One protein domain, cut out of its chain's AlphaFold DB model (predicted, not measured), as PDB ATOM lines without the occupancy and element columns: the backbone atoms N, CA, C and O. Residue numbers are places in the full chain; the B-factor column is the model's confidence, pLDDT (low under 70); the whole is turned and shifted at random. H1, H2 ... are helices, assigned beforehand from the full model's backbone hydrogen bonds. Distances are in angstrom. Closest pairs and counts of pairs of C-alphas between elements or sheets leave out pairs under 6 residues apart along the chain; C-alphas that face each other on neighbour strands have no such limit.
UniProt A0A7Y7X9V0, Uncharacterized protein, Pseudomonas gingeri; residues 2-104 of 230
ATOM      1  N   SER A   2      -6.255 -10.201 -11.172       37.44
ATOM      2  CA  SER A   2      -5.336 -11.233 -10.681       37.44
ATOM      3  C   SER A   2      -3.965 -10.594 -10.483       37.44
ATOM      4  O   SER A   2      -3.185 -10.505 -11.428       37.44
ATOM      5  N   PHE A   3      -3.686 -10.128  -9.271       41.81
ATOM      6  CA  PHE A   3      -2.318  -9.880  -8.829       41.81
ATOM      7  C   PHE A   3      -1.886 -11.071  -7.978       41.81
ATOM      8  O   PHE A   3      -2.700 -11.584  -7.217       41.81
ATOM      9  N   LEU A   4      -0.615 -11.462  -8.113       45.28
ATOM     10  CA  LEU A   4       0.068 -12.622  -7.511       45.28
ATOM     11  C   LEU A   4       0.202 -13.853  -8.424       45.28
ATOM     12  O   LEU A   4      -0.210 -14.961  -8.090       45.28
ATOM     13  N   GLN A   5       0.913 -13.683  -9.543       39.00
ATOM     14  CA  GLN A   5       1.826 -14.738  -9.984       39.00
ATOM     15  C   GLN A   5       3.120 -14.611  -9.173       39.00
ATOM     16  O   GLN A   5       3.954 -13.740  -9.414       39.00
ATOM     17  N   ASN A   6       3.235 -15.476  -8.168       46.94
ATOM     18  CA  ASN A   6       4.442 -15.694  -7.388       46.94
ATOM     19  C   ASN A   6       5.560 -16.221  -8.289       46.94
ATOM     20  O   ASN A   6       5.567 -17.390  -8.660       46.94
ATOM     21  N   ASN A   7       6.537 -15.370  -8.573       36.25
ATOM     22  CA  ASN A   7       7.854 -15.796  -9.015       36.25
ATOM     23  C   ASN A   7       8.849 -15.404  -7.917       36.25
ATOM     24  O   ASN A   7       9.250 -14.241  -7.868       36.25
ATOM     25  N   PRO A   8       9.284 -16.327  -7.036       40.75
ATOM     26  CA  PRO A   8      10.438 -16.088  -6.183       40.75
ATOM     27  C   PRO A   8      11.695 -16.264  -7.044       40.75
ATOM     28  O   PRO A   8      12.470 -17.206  -6.897       40.75
ATOM     29  N   ILE A   9      11.871 -15.380  -8.017       52.47
ATOM     30  CA  ILE A   9      13.127 -15.234  -8.736       52.47
ATOM     31  C   ILE A   9      13.926 -14.235  -7.902       52.47
ATOM     32  O   ILE A   9      13.361 -13.235  -7.479       52.47
ATOM     33  N   VAL A  10      15.205 -14.511  -7.632       51.12
ATOM     34  CA  VAL A  10      16.311 -13.536  -7.790       51.12
ATOM     35  C   VAL A  10      17.645 -14.009  -7.164       51.12
ATOM     36  O   VAL A  10      18.655 -13.772  -7.811       51.12
ATOM     37  N   PRO A  11      17.765 -14.769  -6.050       56.09
ATOM     38  CA  PRO A  11      19.113 -15.105  -5.549       56.09
ATOM     39  C   PRO A  11      19.823 -16.229  -6.326       56.09
ATOM     40  O   PRO A  11      20.996 -16.118  -6.678       56.09
ATOM     41  N   LYS A  12      19.114 -17.331  -6.623       60.28
ATOM     42  CA  LYS A  12      19.705 -18.504  -7.300       60.28
ATOM     43  C   LYS A  12      20.025 -18.212  -8.770       60.28
ATOM     44  O   LYS A  12      21.051 -18.655  -9.270       60.28
ATOM     45  N   THR A  13      19.168 -17.440  -9.436       72.88
ATOM     46  CA  THR A  13      19.387 -16.965 -10.807       72.88
ATOM     47  C   THR A  13      20.525 -15.953 -10.876       72.88
ATOM     48  O   THR A  13      21.361 -16.086 -11.758       72.88
ATOM     49  N   ALA A  14      20.642 -15.012  -9.930       77.25
ATOM     50  CA  ALA A  14      21.771 -14.077  -9.903       77.25
ATOM     51  C   ALA A  14      23.120 -14.783  -9.692       77.25
ATOM     52  O   ALA A  14      24.076 -14.463 -10.392       77.25
ATOM     53  N   PHE A  15      23.192 -15.782  -8.802       83.56
ATOM     54  CA  PHE A  15      24.412 -16.573  -8.588       83.56
ATOM     55  C   PHE A  15      24.834 -17.308  -9.866       83.56
ATOM     56  O   PHE A  15      25.978 -17.190 -10.298       83.56
ATOM     57  N   ILE A  16      23.898 -18.029 -10.496       83.75
ATOM     58  CA  ILE A  16      24.164 -18.783 -11.731       83.75
ATOM     59  C   ILE A  16      24.560 -17.830 -12.864       83.75
ATOM     60  O   ILE A  16      25.550 -18.078 -13.546       83.75
ATOM     61  N   ASN A  17      23.850 -16.712 -13.026       81.38
ATOM     62  CA  ASN A  17      24.153 -15.720 -14.056       81.38
ATOM     63  C   ASN A  17      25.525 -15.068 -13.831       81.38
ATOM     64  O   ASN A  17      26.275 -14.880 -14.785       81.38
ATOM     65  N   ALA A  18      25.885 -14.740 -12.585       82.12
ATOM     66  CA  ALA A  18      27.197 -14.189 -12.248       82.12
ATOM     67  C   ALA A  18      28.320 -15.195 -12.532       82.12
ATOM     68  O   ALA A  18      29.338 -14.830 -13.114       82.12
ATOM     69  N   GLN A  19      28.095 -16.469 -12.198       83.44
ATOM     70  CA  GLN A  19      29.032 -17.545 -12.497       83.44
ATOM     71  C   GLN A  19      29.221 -17.733 -14.010       83.44
ATOM     72  O   GLN A  19      30.349 -17.791 -14.486       83.44
ATOM     73  N   GLN A  20      28.128 -17.786 -14.774       85.69
ATOM     74  CA  GLN A  20      28.159 -17.980 -16.228       85.69
ATOM     75  C   GLN A  20      28.743 -16.781 -16.984       85.69
ATOM     76  O   GLN A  20      29.396 -16.962 -18.006       85.69
ATOM     77  N   SER A  21      28.523 -15.561 -16.488       85.62
ATOM     78  CA  SER A  21      29.061 -14.331 -17.087       85.62
ATOM     79  C   SER A  21      30.496 -14.009 -16.663       85.62
ATOM     80  O   SER A  21      31.055 -13.023 -17.136       85.62
ATOM     81  N   GLY A  22      31.091 -14.795 -15.756       84.75
ATOM     82  CA  GLY A  22      32.419 -14.524 -15.203       84.75
ATOM     83  C   GLY A  22      32.485 -13.267 -14.322       84.75
ATOM     84  O   GLY A  22      33.573 -12.777 -14.025       84.75
ATOM     85  N   ASN A  23      31.342 -12.720 -13.891       89.31
ATOM     86  CA  ASN A  23      31.298 -11.518 -13.062       89.31
ATOM     87  C   ASN A  23      31.586 -11.861 -11.593       89.31
ATOM     88  O   ASN A  23      30.677 -12.097 -10.791       89.31
ATOM     89  N   TYR A  24      32.872 -11.851 -11.245       89.25
ATOM     90  CA  TYR A  24      33.365 -12.169  -9.907       89.25
ATOM     91  C   TYR A  24      32.726 -11.315  -8.800       89.25
ATOM     92  O   TYR A  24      32.276 -11.845  -7.789       89.25
ATOM     93  N   GLN A  25      32.630  -9.998  -8.999       89.31
ATOM     94  CA  GLN A  25      32.106  -9.081  -7.980       89.31
ATOM     95  C   GLN A  25      30.628  -9.354  -7.675       89.31
ATOM     96  O   GLN A  25      30.217  -9.401  -6.512       89.31
ATOM     97  N   MET A  26      29.828  -9.612  -8.716       90.06
ATOM     98  CA  MET A  26      28.430 -10.008  -8.551       90.06
ATOM     99  C   MET A  26      28.305 -11.380  -7.877       90.06
ATOM    100  O   MET A  26      27.413 -11.577  -7.044       90.06
ATOM    101  N   LEU A  27      29.201 -12.321  -8.199       91.00
ATOM    102  CA  LEU A  27      29.231 -13.634  -7.563       91.00
ATOM    103  C   LEU A  27      29.535 -13.507  -6.067       91.00
ATOM    104  O   LEU A  27      28.776 -14.036  -5.256       91.00
ATOM    105  N   ALA A  28      30.574 -12.761  -5.687       91.31
ATOM    106  CA  ALA A  28      30.948 -12.525  -4.294       91.31
ATOM    107  C   ALA A  28      29.835 -11.825  -3.504       91.31
ATOM    108  O   ALA A  28      29.484 -12.232  -2.394       91.31
ATOM    109  N   PHE A  29      29.215 -10.797  -4.091       91.19
ATOM    110  CA  PHE A  29      28.060 -10.134  -3.493       91.19
ATOM    111  C   PHE A  29      26.898 -11.109  -3.261       91.19
ATOM    112  O   PHE A  29      26.444 -11.263  -2.126       91.19
ATOM    113  N   THR A  30      26.454 -11.816  -4.303       91.44
ATOM    114  CA  THR A  30      25.307 -12.735  -4.213       91.44
ATOM    115  C   THR A  30      25.575 -13.874  -3.232       91.44
ATOM    116  O   THR A  30      24.697 -14.255  -2.458       91.44
ATOM    117  N   SER A  31      26.806 -14.381  -3.210       93.00
ATOM    118  CA  SER A  31      27.254 -15.418  -2.281       93.00
ATOM    119  C   SER A  31      27.113 -14.979  -0.826       93.00
ATOM    120  O   SER A  31      26.551 -15.715  -0.011       93.00
ATOM    121  N   ARG A  32      27.563 -13.760  -0.494       92.12
ATOM    122  CA  ARG A  32      27.407 -13.195   0.856       92.12
ATOM    123  C   ARG A  32      25.936 -13.093   1.246       92.12
ATOM    124  O   ARG A  32      25.578 -13.498   2.348       92.12
ATOM    125  N   GLN A  33      25.077 -12.620   0.343       91.81
ATOM    126  CA  GLN A  33      23.639 -12.497   0.613       91.81
ATOM    127  C   GLN A  33      22.966 -13.857   0.839       91.81
ATOM    128  O   GLN A  33      22.148 -14.004   1.749       91.81
ATOM    129  N   LEU A  34      23.335 -14.876   0.056       92.06
ATOM    130  CA  LEU A  34      22.829 -16.240   0.224       92.06
ATOM    131  C   LEU A  34      23.221 -16.832   1.582       92.06
ATOM    132  O   LEU A  34      22.367 -17.410   2.257       92.06
ATOM    133  N   PHE A  35      24.483 -16.672   1.986       94.06
ATOM    134  CA  PHE A  35      24.969 -17.116   3.292       94.06
ATOM    135  C   PHE A  35      24.224 -16.419   4.434       94.06
ATOM    136  O   PHE A  35      23.623 -17.089   5.275       94.06
ATOM    137  N   LYS A  36      24.171 -15.083   4.405       91.81
ATOM    138  CA  LYS A  36      23.489 -14.259   5.415       91.81
ATOM    139  C   LYS A  36      22.013 -14.606   5.549       91.81
ATOM    140  O   LYS A  36      21.508 -14.712   6.658       91.81
ATOM    141  N   SER A  37      21.330 -14.858   4.435       91.81
ATOM    142  CA  SER A  37      19.914 -15.237   4.453       91.81
ATOM    143  C   SER A  37      19.677 -16.551   5.203       91.81
ATOM    144  O   SER A  37      18.740 -16.649   5.989       91.81
ATOM    145  N   GLN A  38      20.523 -17.566   4.986       94.50
ATOM    146  CA  GLN A  38      20.412 -18.834   5.720       94.50
ATOM    147  C   GLN A  38      20.812 -18.679   7.190       94.50
ATOM    148  O   GLN A  38      20.155 -19.256   8.055       94.50
ATOM    149  N   LEU A  39      21.834 -17.865   7.474       94.06
ATOM    150  CA  LEU A  39      22.233 -17.536   8.840       94.06
ATOM    151  C   LEU A  39      21.075 -16.886   9.609       94.06
ATOM    152  O   LEU A  39      20.694 -17.394  10.656       94.06
ATOM    153  N   ILE A  40      20.459 -15.831   9.064       91.69
ATOM    154  CA  ILE A  40      19.315 -15.143   9.686       91.69
ATOM    155  C   ILE A  40      18.178 -16.124   9.975       91.69
ATOM    156  O   ILE A  40      17.657 -16.131  11.086       91.69
ATOM    157  N   LEU A  41      17.818 -16.977   9.009       92.38
ATOM    158  CA  LEU A  41      16.782 -17.994   9.214       92.38
ATOM    159  C   LEU A  41      17.136 -18.936  10.370       92.38
ATOM    160  O   LEU A  41      16.291 -19.183  11.226       92.38
ATOM    161  N   GLY A  42      18.383 -19.409  10.436       94.88
ATOM    162  CA  GLY A  42      18.859 -20.234  11.546       94.88
ATOM    163  C   GLY A  42      18.750 -19.524  12.896       94.88
ATOM    164  O   GLY A  42      18.199 -20.087  13.835       94.88
ATOM    165  N   LEU A  43      19.199 -18.269  12.994       93.19
ATOM    166  CA  LEU A  43      19.127 -17.498  14.243       93.19
ATOM    167  C   LEU A  43      17.683 -17.199  14.667       93.19
ATOM    168  O   LEU A  43      17.374 -17.213  15.858       93.19
ATOM    169  N   MET A  44      16.780 -16.967  13.712       90.75
ATOM    170  CA  MET A  44      15.354 -16.793  13.996       90.75
ATOM    171  C   MET A  44      14.731 -18.083  14.526       90.75
ATOM    172  O   MET A  44      14.047 -18.047  15.544       90.75
ATOM    173  N   VAL A  45      14.974 -19.219  13.875       93.50
ATOM    174  CA  VAL A  45      14.450 -20.531  14.292       93.50
ATOM    175  C   VAL A  45      14.964 -20.897  15.682       93.50
ATOM    176  O   VAL A  45      14.170 -21.240  16.557       93.50
ATOM    177  N   TRP A  46      16.262 -20.690  15.929       94.75
ATOM    178  CA  TRP A  46      16.854 -20.828  17.259       94.75
ATOM    179  C   TRP A  46      16.065 -20.019  18.285       94.75
ATOM    180  O   TRP A  46      15.642 -20.554  19.311       94.75
ATOM    181  N   ARG A  47      15.814 -18.733  18.015       90.44
ATOM    182  CA  ARG A  47      15.130 -17.853  18.968       90.44
ATOM    183  C   ARG A  47      13.754 -18.370  19.394       90.44
ATOM    184  O   ARG A  47      13.362 -18.136  20.538       90.44
ATOM    185  N   HIS A  48      13.054 -19.064  18.500       91.31
ATOM    186  CA  HIS A  48      11.744 -19.664  18.758       91.31
ATOM    187  C   HIS A  48      11.822 -20.995  19.527       91.31
ATOM    188  O   HIS A  48      10.794 -21.603  19.804       91.31
ATOM    189  N   GLY A  49      13.023 -21.437  19.918       92.31
ATOM    190  CA  GLY A  49      13.245 -22.708  20.609       92.31
ATOM    191  C   GLY A  49      13.242 -23.916  19.672       92.31
ATOM    192  O   GLY A  49      13.203 -25.053  20.137       92.31
ATOM    193  N   GLU A  50      13.286 -23.685  18.362       95.62
ATOM    194  CA  GLU A  50      13.328 -24.728  17.345       95.62
ATOM    195  C   GLU A  50      14.773 -25.049  16.944       95.62
ATOM    196  O   GLU A  50      15.691 -24.271  17.193       95.62
ATOM    197  N   ASN A  51      14.986 -26.205  16.306       96.56
ATOM    198  CA  ASN A  51      16.314 -26.648  15.888       96.56
ATOM    199  C   ASN A  51      16.849 -25.819  14.699       96.56
ATOM    200  O   ASN A  51      16.355 -25.987  13.578       96.56
ATOM    201  N   PRO A  52      17.890 -24.981  14.883       97.25
ATOM    202  CA  PRO A  52      18.429 -24.142  13.818       97.25
ATOM    203  C   PRO A  52      19.421 -24.882  12.910       97.25
ATOM    204  O   PRO A  52      19.773 -24.371  11.842       97.25
ATOM    205  N   ARG A  53      19.876 -26.078  13.312       97.69
ATOM    206  CA  ARG A  53      20.944 -26.843  12.654       97.69
ATOM    207  C   ARG A  53      20.730 -27.018  11.145       97.69
ATOM    208  O   ARG A  53      21.665 -26.694  10.415       97.69
ATOM    209  N   PRO A  54      19.536 -27.385  10.627       97.62
ATOM    210  CA  PRO A  54      19.344 -27.560   9.183       97.62
ATOM    211  C   PRO A  54      19.606 -26.286   8.362       97.62
ATOM    212  O   PRO A  54      20.092 -26.350   7.231       97.62
ATOM    213  N   TYR A  55      19.297 -25.112   8.920       97.38
ATOM    214  CA  TYR A  55      19.522 -23.825   8.257       97.38
ATOM    215  C   TYR A  55      20.994 -23.421   8.307       97.38
ATOM    216  O   TYR A  55      21.544 -22.963   7.305       97.38
ATOM    217  N   LEU A  56      21.644 -23.631   9.454       97.50
ATOM    218  CA  LEU A  56      23.056 -23.317   9.642       97.50
ATOM    219  C   LEU A  56      23.964 -24.252   8.827       97.50
ATOM    220  O   LEU A  56      24.877 -23.773   8.159       97.50
ATOM    221  N   GLU A  57      23.672 -25.553   8.764       97.44
ATOM    222  CA  GLU A  57      24.384 -26.502   7.894       97.44
ATOM    223  C   GLU A  57      24.263 -26.108   6.419       97.44
ATOM    224  O   GLU A  57      25.257 -26.093   5.688       97.44
ATOM    225  N   LYS A  58      23.060 -25.699   5.997       96.56
ATOM    226  CA  LYS A  58      22.815 -25.190   4.646       96.56
ATOM    227  C   LYS A  58      23.540 -23.870   4.381       96.56
ATOM    228  O   LYS A  58      23.976 -23.650   3.250       96.56
ATOM    229  N   ALA A  59      23.682 -22.997   5.381       95.94
ATOM    230  CA  ALA A  59      24.500 -21.790   5.272       95.94
ATOM    231  C   ALA A  59      25.965 -22.159   4.994       95.94
ATOM    232  O   ALA A  59      26.553 -21.629   4.048       95.94
ATOM    233  N   VAL A  60      26.513 -23.126   5.742       96.75
ATOM    234  CA  VAL A  60      27.881 -23.633   5.551       96.75
ATOM    235  C   VAL A  60      28.057 -24.226   4.151       96.75
ATOM    236  O   VAL A  60      28.961 -23.816   3.426       96.75
ATOM    237  N   ASP A  61      27.159 -25.111   3.709       94.94
ATOM    238  CA  ASP A  61      27.232 -25.718   2.369       94.94
ATOM    239  C   ASP A  61      27.210 -24.685   1.244       94.94
ATOM    240  O   ASP A  61      27.961 -24.772   0.265       94.94
ATOM    241  N   ARG A  62      26.342 -23.679   1.379       92.25
ATOM    242  CA  ARG A  62      26.224 -22.603   0.395       92.25
ATOM    243  C   ARG A  62      27.474 -21.748   0.348       92.25
ATOM    244  O   ARG A  62      27.904 -21.393  -0.748       92.25
ATOM    245  N   ALA A  63      28.059 -21.440   1.497       94.25
ATOM    246  CA  ALA A  63      29.291 -20.678   1.566       94.25
ATOM    247  C   ALA A  63      30.463 -21.443   0.937       94.25
ATOM    248  O   ALA A  63      31.155 -20.884   0.092       94.25
ATOM    249  N   LEU A  64      30.624 -22.734   1.240       93.06
ATOM    250  CA  LEU A  64      31.669 -23.570   0.637       93.06
ATOM    251  C   LEU A  64      31.506 -23.687  -0.885       93.06
ATOM    252  O   LEU A  64      32.471 -23.512  -1.626       93.06
ATOM    253  N   THR A  65      30.272 -23.890  -1.364       92.12
ATOM    254  CA  THR A  65      29.961 -23.883  -2.807       92.12
ATOM    255  C   THR A  65      30.328 -22.543  -3.451       92.12
ATOM    256  O   THR A  65      30.858 -22.499  -4.559       92.12
ATOM    257  N   SER A  66      30.045 -21.442  -2.756       92.12
ATOM    258  CA  SER A  66      30.321 -20.093  -3.243       92.12
ATOM    259  C   SER A  66      31.816 -19.805  -3.324       92.12
ATOM    260  O   SER A  66      32.280 -19.292  -4.338       92.12
ATOM    261  N   ILE A  67      32.573 -20.173  -2.288       91.69
ATOM    262  CA  ILE A  67      34.032 -20.040  -2.255       91.69
ATOM    263  C   ILE A  67      34.646 -20.838  -3.406       91.69
ATOM    264  O   ILE A  67      35.403 -20.272  -4.188       91.69
ATOM    265  N   ALA A  68      34.239 -22.096  -3.595       90.81
ATOM    266  CA  ALA A  68      34.719 -22.915  -4.707       90.81
ATOM    267  C   ALA A  68      34.427 -22.281  -6.081       90.81
ATOM    268  O   ALA A  68      35.299 -22.260  -6.948       90.81
ATOM    269  N   ALA A  69      33.227 -21.722  -6.279       91.19
ATOM    270  CA  ALA A  69      32.867 -21.045  -7.525       91.19
ATOM    271  C   ALA A  69      33.688 -19.763  -7.763       91.19
ATOM    272  O   ALA A  69      34.111 -19.507  -8.888       91.19
ATOM    273  N   MET A  70      33.940 -18.975  -6.714       90.88
ATOM    274  CA  MET A  70      34.774 -17.772  -6.783       90.88
ATOM    275  C   MET A  70      36.230 -18.114  -7.119       90.88
ATOM    276  O   MET A  70      36.785 -17.544  -8.057       90.88
ATOM    277  N   THR A  71      36.814 -19.103  -6.435       89.81
ATOM    278  CA  THR A  71      38.173 -19.593  -6.711       89.81
ATOM    279  C   THR A  71      38.303 -20.156  -8.128       89.81
ATOM    280  O   THR A  71      39.320 -19.937  -8.780       89.81
ATOM    281  N   ALA A  72      37.273 -20.839  -8.641       89.81
ATOM    282  CA  ALA A  72      37.272 -21.354 -10.010       89.81
ATOM    283  C   ALA A  72      37.249 -20.242 -11.075       89.81
ATOM    284  O   ALA A  72      37.836 -20.413 -12.141       89.81
ATOM    285  N   LEU A  73      36.586 -19.111 -10.806       88.81
ATOM    286  CA  LEU A  73      36.573 -17.960 -11.717       88.81
ATOM    287  C   LEU A  73      37.852 -17.127 -11.649       88.81
ATOM    288  O   LEU A  73      38.256 -16.540 -12.650       88.81
ATOM    289  N   ASN A  74      38.466 -17.040 -10.474       85.06
ATOM    290  CA  ASN A  74      39.680 -16.274 -10.254       85.06
ATOM    291  C   ASN A  74      40.579 -17.026  -9.266       85.06
ATOM    292  O   ASN A  74      40.322 -17.041  -8.064       85.06
ATOM    293  N   ALA A  75      41.658 -17.630  -9.762       80.81
ATOM    294  CA  ALA A  75      42.587 -18.390  -8.927       80.81
ATOM    295  C   ALA A  75      43.328 -17.510  -7.901       80.81
ATOM    296  O   ALA A  75      43.807 -18.017  -6.893       80.81
ATOM    297  N   GLN A  76      43.400 -16.196  -8.139       79.94
ATOM    298  CA  GLN A  76      43.975 -15.201  -7.230       79.94
ATOM    299  C   GLN A  76      42.937 -14.629  -6.249       79.94
ATOM    300  O   GLN A  76      43.202 -13.628  -5.583       79.94
ATOM    301  N   THR A  77      41.748 -15.232  -6.171       79.69
ATOM    302  CA  THR A  77      40.724 -14.882  -5.182       79.69
ATOM    303  C   THR A  77      41.294 -14.956  -3.771       79.69
ATOM    304  O   THR A  77      41.937 -15.938  -3.410       79.69
ATOM    305  N   VAL A  78      40.977 -13.943  -2.966       81.75
ATOM    306  CA  VAL A  78      41.224 -13.924  -1.523       81.75
ATOM    307  C   VAL A  78      39.863 -13.988  -0.820       81.75
ATOM    308  O   VAL A  78      39.233 -12.942  -0.625       81.75
ATOM    309  N   PRO A  79      39.349 -15.191  -0.492       79.75
ATOM    310  CA  PRO A  79      38.009 -15.357   0.068       79.75
ATOM    311  C   PRO A  79      37.746 -14.495   1.307       79.75
ATOM    312  O   PRO A  79      36.635 -14.020   1.489       79.75
ATOM    313  N   GLU A  80      38.749 -14.233   2.138       82.25
ATOM    314  CA  GLU A  80      38.648 -13.434   3.364       82.25
ATOM    315  C   GLU A  80      38.324 -11.957   3.090       82.25
ATOM    316  O   GLU A  80      37.706 -11.274   3.915       82.25
ATOM    317  N   ARG A  81      38.717 -11.447   1.917       82.38
ATOM    318  CA  ARG A  81      38.410 -10.076   1.490       82.38
ATOM    319  C   ARG A  81      36.987  -9.962   0.968       82.38
ATOM    320  O   ARG A  81      36.260  -9.049   1.362       82.38
ATOM    321  N   ASP A  82      36.590 -10.910   0.130       84.56
ATOM    322  CA  ASP A  82      35.351 -10.829  -0.647       84.56
ATOM    323  C   ASP A  82      34.173 -11.588  -0.009       84.56
ATOM    324  O   ASP A  82      33.016 -11.423  -0.415       84.56
ATOM    325  N   PHE A  83      34.446 -12.385   1.025       89.19
ATOM    326  CA  PHE A  83      33.494 -13.216   1.752       89.19
ATOM    327  C   PHE A  83      33.725 -13.169   3.275       89.19
ATOM    328  O   PHE A  83      34.766 -12.735   3.757       89.19
ATOM    329  N   LEU A  84      32.722 -13.617   4.037       89.75
ATOM    330  CA  LEU A  84      32.733 -13.667   5.505       89.75
ATOM    331  C   LEU A  84      33.208 -15.040   6.001       89.75
ATOM    332  O   LEU A  84      32.429 -15.827   6.550       89.75
ATOM    333  N   VAL A  85      34.472 -15.366   5.733       91.56
ATOM    334  CA  VAL A  85      35.067 -16.667   6.090       91.56
ATOM    335  C   VAL A  85      35.098 -16.860   7.610       91.56
ATOM    336  O   VAL A  85      34.835 -17.955   8.105       91.56
ATOM    337  N   GLU A  86      35.335 -15.791   8.362       92.12
ATOM    338  CA  GLU A  86      35.317 -15.750   9.822       92.12
ATOM    339  C   GLU A  86      33.955 -16.165  10.411       92.12
ATOM    340  O   GLU A  86      33.878 -17.011  11.312       92.12
ATOM    341  N   ASN A  87      32.861 -15.672   9.822       94.12
ATOM    342  CA  ASN A  87      31.506 -16.055  10.212       94.12
ATOM    343  C   ASN A  87      31.256 -17.515   9.847       94.12
ATOM    344  O   ASN A  87      30.759 -18.285  10.665       94.12
ATOM    345  N   LEU A  88      31.646 -17.919   8.637       95.19
ATOM    346  CA  LEU A  88      31.516 -19.295   8.175       95.19
ATOM    347  C   LEU A  88      32.208 -20.290   9.128       95.19
ATOM    348  O   LEU A  88      31.574 -21.269   9.518       95.19
ATOM    349  N   LYS A  89      33.451 -20.024   9.559       94.56
ATOM    350  CA  LYS A  89      34.188 -20.873  10.518       94.56
ATOM    351  C   LYS A  89      33.468 -20.983  11.864       94.56
ATOM    352  O   LYS A  89      33.411 -22.061  12.450       94.56
ATOM    353  N   THR A  90      32.885 -19.884  12.340       95.94
ATOM    354  CA  THR A  90      32.108 -19.868  13.590       95.94
ATOM    355  C   THR A  90      30.837 -20.713  13.475       95.94
ATOM    356  O   THR A  90      30.541 -21.526  14.350       95.94
ATOM    357  N   ILE A  91      30.101 -20.580  12.368       97.25
ATOM    358  CA  ILE A  91      28.876 -21.358  12.139       97.25
ATOM    359  C   ILE A  91      29.186 -22.839  11.923       97.25
ATOM    360  O   ILE A  91      28.487 -23.686  12.471       97.25
ATOM    361  N   ALA A  92      30.240 -23.170  11.179       96.88
ATOM    362  CA  ALA A  92      30.655 -24.552  10.971       96.88
ATOM    363  C   ALA A  92      31.029 -25.248  12.285       96.88
ATOM    364  O   ALA A  92      30.613 -26.385  12.501       96.88
ATOM    365  N   PHE A  93      31.700 -24.539  13.199       96.81
ATOM    366  CA  PHE A  93      31.939 -25.029  14.556       96.81
ATOM    367  C   PHE A  93      30.633 -25.323  15.308       96.81
ATOM    368  O   PHE A  93      30.489 -26.384  15.919       96.81
ATOM    369  N   LEU A  94      29.645 -24.422  15.245       97.31
ATOM    370  CA  LEU A  94      28.345 -24.625  15.898       97.31
ATOM    371  C   LEU A  94      27.626 -25.887  15.414       97.31
ATOM    372  O   LEU A  94      27.035 -26.582  16.234       97.31
ATOM    373  N   VAL A  95      27.731 -26.229  14.132       97.56
ATOM    374  CA  VAL A  95      27.072 -27.417  13.556       97.56
ATOM    375  C   VAL A  95      27.985 -28.640  13.404       97.56
ATOM    376  O   VAL A  95      27.619 -29.586  12.708       97.56
ATOM    377  N   ASP A  96      29.163 -28.638  14.036       96.12
ATOM    378  CA  ASP A  96      30.150 -29.734  13.991       96.12
ATOM    379  C   ASP A  96      30.578 -30.122  12.569       96.12
ATOM    380  O   ASP A  96      30.840 -31.287  12.265       96.12
ATOM    381  N   LYS A  97      30.629 -29.140  11.668       94.06
ATOM    382  CA  LYS A  97      30.965 -29.371  10.269       94.06
ATOM    383  C   LYS A  97      32.439 -29.065  10.028       94.06
ATOM    384  O   LYS A  97      32.854 -27.923  10.228       94.06
ATOM    385  N   PRO A  98      33.242 -30.045   9.579       86.75
ATOM    386  CA  PRO A  98      34.644 -29.801   9.292       86.75
ATOM    387  C   PRO A  98      34.786 -28.811   8.136       86.75
ATOM    388  O   PRO A  98      34.036 -28.852   7.156       86.75
ATOM    389  N   MET A  99      35.782 -27.938   8.239       83.88
ATOM    390  CA  MET A  99      36.114 -26.966   7.210       83.88
ATOM    391  C   MET A  99      37.608 -26.959   6.929       83.88
ATOM    392  O   MET A  99      38.411 -26.845   7.846       83.88
ATOM    393  N   ALA A 100      37.955 -27.018   5.644       74.38
ATOM    394  CA  ALA A 100      39.332 -26.924   5.157       74.38
ATOM    395  C   ALA A 100      39.706 -25.510   4.668       74.38
ATOM    396  O   ALA A 100      40.770 -25.319   4.087       74.38
ATOM    397  N   VAL A 101      38.812 -24.530   4.837       76.38
ATOM    398  CA  VAL A 101      39.088 -23.142   4.455       76.38
ATOM    399  C   VAL A 101      39.849 -22.484   5.597       76.38
ATOM    400  O   VAL A 101      39.272 -22.177   6.646       76.38
ATOM    401  N   GLU A 102      41.145 -22.282   5.387       75.12
ATOM    402  CA  GLU A 102      41.939 -21.414   6.246       75.12
ATOM    403  C   GLU A 102      41.531 -19.957   6.037       75.12
ATOM    404  O   GLU A 102      41.059 -19.581   4.966       75.12
ATOM    405  N   ALA A 103      41.656 -19.162   7.095       74.88
ATOM    406  CA  ALA A 103      41.377 -17.735   7.048       74.88
ATOM    407  C   ALA A 103      42.637 -16.998   7.486       74.88
ATOM    408  O   ALA A 103      43.035 -17.104   8.651       74.88
ATOM    409  N   ASP A 104      43.264 -16.270   6.568       82.19
ATOM    410  CA  ASP A 104      44.387 -15.402   6.903       82.19
ATOM    411  C   ASP A 104      43.884 -14.022   7.351       82.19
ATOM    412  O   ASP A 104      43.496 -13.161   6.554       82.19
TER     413      ASP A 104
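This is residues 2 to 104 of the 230 residues of an uncharacterized protein of Pseudomonas gingeri (UniProt A0A7Y7X9V0). Two long helices, H2 and H3, lie side by side and antiparallel as the core of a flat body; the shorter H1 folds back along residues 24 to 34 of H2 on one side, and H5 packs on residues 56 to 63 of H3 on the other. Residues 2 to 9 stick out as a free tail, the four-residue H4 sits between H3 and H5 along the chain, and residues 95 to 104, with no named element, run back past H5. The printed part has 103 residues with five named helices, H1 to H5 in order, and no named strand: the class is all helix. It is only just compact, close to loose, with a radius of gyration of the C-alphas of 14.9 A and spans of 45 by 42 by 16 A.

Begin with the longest helix, H2, residues 24 to 47: find C-alpha 24 at (33.365, -12.169, -9.907), and from there it runs 34.6 A to C-alpha 47 at (15.130, -17.853, 18.968). H3, residues 53 to 73, runs 30.3 A. Look before H2 for H1, residues 11 to 20, 14.3 A long. After H3 come H4, residues 79 to 82, 5.3 A, and H5, residues 85 to 94, 14.3 A, which ends at C-alpha 94 at (28.345, -24.625, 15.898).

H2 and H3 form a helical hairpin: they touch, closest at the C-alphas of Gly 42 and Tyr 55, 4.9 A apart, and run opposite ways at a shallow tilt of 8 degrees. H1 and H2 form a second helical hairpin, with a shallow tilt of 26 degrees; their closest C-alphas are those of Ala 18 and Leu 27, 5.1 A apart. H1 is close to H3 but not clearly touching, with the C-alphas of Gln 19 and Ala 69 closest at 7.2 A. Turn to Val 60 and Ala 92, whose C-alphas, 6.2 A apart, are the closest of H3 and H5; these helices touch and run opposite ways at a shallow tilt of 32 degrees, only just short of steep. H3 and H4 only just touch, with 3 pairs of C-alphas within 8 A, the closest those of Ile 67 and Pro 79 at 6.6 A. H1 is apart from H4 and H5. In H1, H2, H3 and H5 every O i to N i+4 pair is within hydrogen-bond range; H4 is too short for such a pair.

The C-alphas of Ser 2 and Asp 104 are the two farthest apart, at 52.9 A. Without residues 2 to 9, which stand free, the body spans 41 by 31 by 16 A. The printed part has no cut, and the four links between helices are tight. Look at the B-factor column: the mean pLDDT of the printed part is 85.2, and residues 2 to 12 are under 70.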